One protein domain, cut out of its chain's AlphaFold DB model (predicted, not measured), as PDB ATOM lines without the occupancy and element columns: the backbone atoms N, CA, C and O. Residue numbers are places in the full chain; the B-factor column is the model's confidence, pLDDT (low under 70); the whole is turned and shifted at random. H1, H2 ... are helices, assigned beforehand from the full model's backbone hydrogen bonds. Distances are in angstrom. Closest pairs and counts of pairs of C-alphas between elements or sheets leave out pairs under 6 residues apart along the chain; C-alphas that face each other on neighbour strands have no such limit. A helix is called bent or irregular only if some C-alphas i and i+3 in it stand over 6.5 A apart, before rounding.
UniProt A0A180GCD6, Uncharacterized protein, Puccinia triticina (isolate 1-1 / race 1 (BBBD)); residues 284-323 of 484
ATOM      1  N   VAL A 284      17.097  33.177  24.721       67.75
ATOM      2  CA  VAL A 284      15.830  32.434  24.633       67.75
ATOM      3  C   VAL A 284      16.080  31.040  24.064       67.75
ATOM      4  O   VAL A 284      15.544  30.072  24.591       67.75
ATOM      5  N   GLU A 285      16.939  30.903  23.052       70.31
ATOM      6  CA  GLU A 285      17.289  29.587  22.504       70.31
ATOM      7  C   GLU A 285      18.099  28.749  23.505       70.31
ATOM      8  O   GLU A 285      17.791  27.572  23.692       70.31
ATOM      9  N   SER A 286      19.048  29.352  24.236       64.31
ATOM     10  CA  SER A 286      19.764  28.666  25.324       64.31
ATOM     11  C   SER A 286      18.831  28.197  26.449       64.31
ATOM     12  O   SER A 286      18.985  27.085  26.951       64.31
ATOM     13  N   LEU A 287      17.846  29.014  26.838       62.72
ATOM     14  CA  LEU A 287      16.912  28.690  27.922       62.72
ATOM     15  C   LEU A 287      15.881  27.631  27.489       62.72
ATOM     16  O   LEU A 287      15.585  26.719  28.260       62.72
ATOM     17  N   LEU A 288      15.407  27.677  26.238       69.31
ATOM     18  CA  LEU A 288      14.567  26.621  25.655       69.31
ATOM     19  C   LEU A 288      15.321  25.289  25.517       69.31
ATOM     20  O   LEU A 288      14.740  24.241  25.795       69.31
ATOM     21  N   ALA A 289      16.607  25.318  25.146       69.38
ATOM     22  CA  ALA A 289      17.449  24.123  25.096       69.38
ATOM     23  C   ALA A 289      17.657  23.501  26.489       69.38
ATOM     24  O   ALA A 289      17.591  22.280  26.632       69.38
ATOM     25  N   LEU A 290      17.837  24.329  27.529       59.41
ATOM     26  CA  LEU A 290      17.944  23.860  28.916       59.41
ATOM     27  C   LEU A 290      16.650  23.197  29.421       59.41
ATOM     28  O   LEU A 290      16.706  22.270  30.224       59.41
ATOM     29  N   ALA A 291      15.492  23.677  28.959       69.56
ATOM     30  CA  ALA A 291      14.177  23.244  29.429       69.56
ATOM     31  C   ALA A 291      13.695  21.897  28.847       69.56
ATOM     32  O   ALA A 291      12.670  21.391  29.299       69.56
ATOM     33  N   GLN A 292      14.393  21.332  27.850       81.19
ATOM     34  CA  GLN A 292      14.055  20.061  27.175       81.19
ATOM     35  C   GLN A 292      12.594  19.958  26.672       81.19
ATOM     36  O   GLN A 292      12.042  18.866  26.545       81.19
ATOM     37  N   LEU A 293      11.965  21.098  26.367       77.00
ATOM     38  CA  LEU A 293      10.575  21.174  25.911       77.00
ATOM     39  C   LEU A 293      10.386  20.419  24.589       77.00
ATOM     40  O   LEU A 293      11.182  20.571  23.658       77.00
ATOM     41  N   SER A 294       9.310  19.634  24.478       85.44
ATOM     42  CA  SER A 294       9.049  18.887  23.249       85.44
ATOM     43  C   SER A 294       8.682  19.827  22.097       85.44
ATOM     44  O   SER A 294       8.221  20.956  22.286       85.44
ATOM     45  N   LYS A 295       8.808  19.337  20.859       81.12
ATOM     46  CA  LYS A 295       8.369  20.076  19.664       81.12
ATOM     47  C   LYS A 295       6.883  20.479  19.736       81.12
ATOM     48  O   LYS A 295       6.526  21.520  19.188       81.12
ATOM     49  N   GLY A 296       6.052  19.695  20.431       84.69
ATOM     50  CA  GLY A 296       4.650  20.022  20.700       84.69
ATOM     51  C   GLY A 296       4.498  21.171  21.698       84.69
ATOM     52  O   GLY A 296       3.783  22.127  21.412       84.69
ATOM     53  N   ASP A 297       5.238  21.146  22.810       79.19
ATOM     54  CA  ASP A 297       5.214  22.220  23.817       79.19
ATOM     55  C   ASP A 297       5.711  23.552  23.236       79.19
ATOM     56  O   ASP A 297       5.141  24.607  23.503       79.19
ATOM     57  N   LEU A 298       6.726  23.509  22.364       83.12
ATOM     58  CA  LEU A 298       7.223  24.681  21.638       83.12
ATOM     59  C   LEU A 298       6.191  25.248  20.645       83.12
ATOM     60  O   LEU A 298       6.137  26.463  20.445       83.12
ATOM     61  N   GLN A 299       5.364  24.400  20.022       85.44
ATOM     62  CA  GLN A 299       4.246  24.853  19.185       85.44
ATOM     63  C   GLN A 299       3.104  25.431  20.032       85.44
ATOM     64  O   GLN A 299       2.601  26.505  19.702       85.44
ATOM     65  N   LEU A 300       2.753  24.783  21.147       82.38
ATOM     66  CA  LEU A 300       1.737  25.262  22.088       82.38
ATOM     67  C   LEU A 300       2.126  26.615  22.699       82.38
ATOM     68  O   LEU A 300       1.314  27.537  22.706       82.38
ATOM     69  N   ALA A 301       3.382  26.784  23.121       80.12
ATOM     70  CA  ALA A 301       3.897  28.056  23.622       80.12
ATOM     71  C   ALA A 301       3.789  29.169  22.564       80.12
ATOM     72  O   ALA A 301       3.316  30.264  22.866       80.12
ATOM     73  N   ARG A 302       4.148  28.890  21.301       84.44
ATOM     74  CA  ARG A 302       3.979  29.849  20.191       84.44
ATOM     75  C   ARG A 302       2.508  30.200  19.941       84.44
ATOM     76  O   ARG A 302       2.212  31.362  19.679       84.44
ATOM     77  N   GLN A 303       1.587  29.242  20.061       86.88
ATOM     78  CA  GLN A 303       0.148  29.522  19.992       86.88
ATOM     79  C   GLN A 303      -0.328  30.374  21.180       86.88
ATOM     80  O   GLN A 303      -1.056  31.337  20.962       86.88
ATOM     81  N   MET A 304       0.138  30.105  22.406       81.69
ATOM     82  CA  MET A 304      -0.173  30.929  23.584       81.69
ATOM     83  C   MET A 304       0.326  32.372  23.441       81.69
ATOM     84  O   MET A 304      -0.417  33.296  23.761       81.69
ATOM     85  N   PHE A 305       1.544  32.598  22.936       84.56
ATOM     86  CA  PHE A 305       2.058  33.957  22.712       84.56
ATOM     87  C   PHE A 305       1.277  34.725  21.635       84.56
ATOM     88  O   PHE A 305       1.080  35.932  21.781       84.56
ATOM     89  N   ASN A 306       0.787  34.033  20.603       89.62
ATOM     90  CA  ASN A 306      -0.007  34.626  19.522       89.62
ATOM     91  C   ASN A 306      -1.510  34.760  19.848       89.62
ATOM     92  O   ASN A 306      -2.246  35.358  19.065       89.62
ATOM     93  N   ALA A 307      -1.990  34.205  20.964       90.44
ATOM     94  CA  ALA A 307      -3.409  34.227  21.308       90.44
ATOM     95  C   ALA A 307      -3.886  35.621  21.791       90.44
ATOM     96  O   ALA A 307      -3.114  36.377  22.402       90.44
ATOM     97  N   PRO A 308      -5.177  35.963  21.597       93.19
ATOM     98  CA  PRO A 308      -5.821  37.102  22.254       93.19
ATOM     99  C   PRO A 308      -5.563  37.124  23.767       93.19
ATOM    100  O   PRO A 308      -5.373  36.080  24.399       93.19
ATOM    101  N   LYS A 309      -5.540  38.318  24.366       82.06
ATOM    102  CA  LYS A 309      -5.221  38.507  25.796       82.06
ATOM    103  C   LYS A 309      -6.255  37.804  26.693       82.06
ATOM    104  O   LYS A 309      -5.921  37.269  27.749       82.06
ATOM    105  N   GLU A 310      -7.477  37.724  26.188       88.50
ATOM    106  CA  GLU A 310      -8.686  37.118  26.741       88.50
ATOM    107  C   GLU A 310      -8.603  35.582  26.756       88.50
ATOM    108  O   GLU A 310      -9.186  34.942  27.622       88.50
ATOM    109  N   ILE A 311      -7.838  34.989  25.834       87.62
ATOM    110  CA  ILE A 311      -7.611  33.537  25.751       87.62
ATOM    111  C   ILE A 311      -6.323  33.151  26.498       87.62
ATOM    112  O   ILE A 311      -6.241  32.077  27.095       87.62
ATOM    113  N   ARG A 312      -5.319  34.041  26.543       85.44
ATOM    114  CA  ARG A 312      -4.053  33.806  27.260       85.44
ATOM    115  C   ARG A 312      -4.244  33.487  28.742       85.44
ATOM    116  O   ARG A 312      -3.627  32.536  29.219       85.44
ATOM    117  N   TRP A 313      -5.104  34.219  29.459       76.25
ATOM    118  CA  TRP A 313      -5.347  33.930  30.880       76.25
ATOM    119  C   TRP A 313      -6.065  32.586  31.078       76.25
ATOM    120  O   TRP A 313      -5.700  31.832  31.977       76.25
ATOM    121  N   GLN A 314      -7.010  32.234  30.199       80.31
ATOM    122  CA  GLN A 314      -7.719  30.950  30.248       80.31
ATOM    123  C   GLN A 314      -6.750  29.776  30.051       80.31
ATOM    124  O   GLN A 314      -6.730  28.844  30.855       80.31
ATOM    125  N   LEU A 315      -5.883  29.853  29.036       80.06
ATOM    126  CA  LEU A 315      -4.853  28.840  28.783       80.06
ATOM    127  C   LEU A 315      -3.843  28.740  29.938       80.06
ATOM    128  O   LEU A 315      -3.428  27.636  30.290       80.06
ATOM    129  N   GLN A 316      -3.487  29.860  30.574       78.00
ATOM    130  CA  GLN A 316      -2.611  29.873  31.750       78.00
ATOM    131  C   GLN A 316      -3.263  29.193  32.968       78.00
ATOM    132  O   GLN A 316      -2.604  28.394  33.639       78.00
ATOM    133  N   VAL A 317      -4.556  29.436  33.221       71.69
ATOM    134  CA  VAL A 317      -5.328  28.753  34.277       71.69
ATOM    135  C   VAL A 317      -5.443  27.252  33.993       71.69
ATOM    136  O   VAL A 317      -5.151  26.445  34.875       71.69
ATOM    137  N   VAL A 318      -5.785  26.854  32.763       78.81
ATOM    138  CA  VAL A 318      -5.877  25.435  32.365       78.81
ATOM    139  C   VAL A 318      -4.525  24.723  32.495       78.81
ATOM    140  O   VAL A 318      -4.467  23.607  33.013       78.81
ATOM    141  N   MET A 319      -3.423  25.365  32.093       81.00
ATOM    142  CA  MET A 319      -2.072  24.812  32.244       81.00
ATOM    143  C   MET A 319      -1.697  24.609  33.720       81.00
ATOM    144  O   MET A 319      -1.170  23.554  34.077       81.00
ATOM    145  N   TRP A 320      -2.013  25.572  34.589       71.75
ATOM    146  CA  TRP A 320      -1.756  25.481  36.030       71.75
ATOM    147  C   TRP A 320      -2.618  24.407  36.715       71.75
ATOM    148  O   TRP A 320      -2.116  23.629  37.530       71.75
ATOM    149  N   LEU A 321      -3.894  24.290  36.331       69.56
ATOM    150  CA  LEU A 321      -4.768  23.200  36.773       69.56
ATOM    151  C   LEU A 321      -4.234  21.833  36.316       69.56
ATOM    152  O   LEU A 321      -4.195  20.904  37.119       69.56
ATOM    153  N   LYS A 322      -3.733  21.706  35.079       69.81
ATOM    154  CA  LYS A 322      -3.123  20.461  34.574       69.81
ATOM    155  C   LYS A 322      -1.808  20.104  35.286       69.81
ATOM    156  O   LYS A 322      -1.548  18.925  35.532       69.81
ATOM    157  N   GLN A 323      -1.008  21.101  35.673       70.94
ATOM    158  CA  GLN A 323       0.179  20.896  36.515       70.94
ATOM    159  C   GLN A 323      -0.185  20.421  37.932       70.94
ATOM    160  O   GLN A 323       0.552  19.628  38.507       70.94
TER     161      GLN A 323
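Overview. This is residues 284 to 323 of the 484 residues of an uncharacterized protein of Puccinia triticina (isolate 1-1 / race 1 (BBBD)) (UniProt A0A180GCD6). Three helices follow one another in an open zigzag: a short helix H1 at one end, then H2 and the longer H3, which form a V-shaped helical hairpin closed near residues 304 to 315. H1 has no contact with either arm of the V, and the last part of H3, residues 317 to 323, sticks out from the rest. The printed part has 40 residues with three named helices, in the order H1, H2, H3, and no named strand; the class is all helix. The whole is only just loose, close to compact, with a radius of gyration of the C-alphas of 11.2 A, and the C-alphas span 29 by 22 by 15 A.

Along the chain. H1 is residues 284 to 290, 9.8 A from first to last C-alpha, and begins with C-alpha 284 at (15.830, 32.434, 24.633). H2 is residues 295 to 306, 16.8 A long, and begins with C-alpha 295 at (8.369, 20.076, 19.664). H3 is residues 309 to 323, 21.3 A long, and ends with C-alpha 323 at (0.179, 20.896, 36.515). H3 is neither bent nor irregular, but only just: C-alphas 310 and 313 are 6.2 A apart.

Arrangement. H1 is apart from H2 and from H3. H2 and H3 are a helical hairpin and only just touch, with 3 pairs of C-alphas within 8 A. H2 touches H3 with residues 304 to 305 alone, and H3 touches H2 with residues 312 to 315 alone; the closest C-alphas of the two helices are those of Met 304 and Arg 312, 6.1 A apart. Their lines stand at a shallow tilt of 34 degrees, only just short of steep, and they run opposite ways. In H1 and H2 every O i to N i+4 pair is within hydrogen-bond range; in H3 9 of 11 are.

Size, cuts and confidence. The two C-alphas farthest apart, those of Leu 290 and Glu 310, are 29.8 A apart. The printed part has no cut, and the links H1 to H2 and H2 to H3 are both tight. The mean pLDDT of the printed part is 78.4; the model's confidence is low, under 70, at residue 284, residues 286 to 291 and residues 321 to 322.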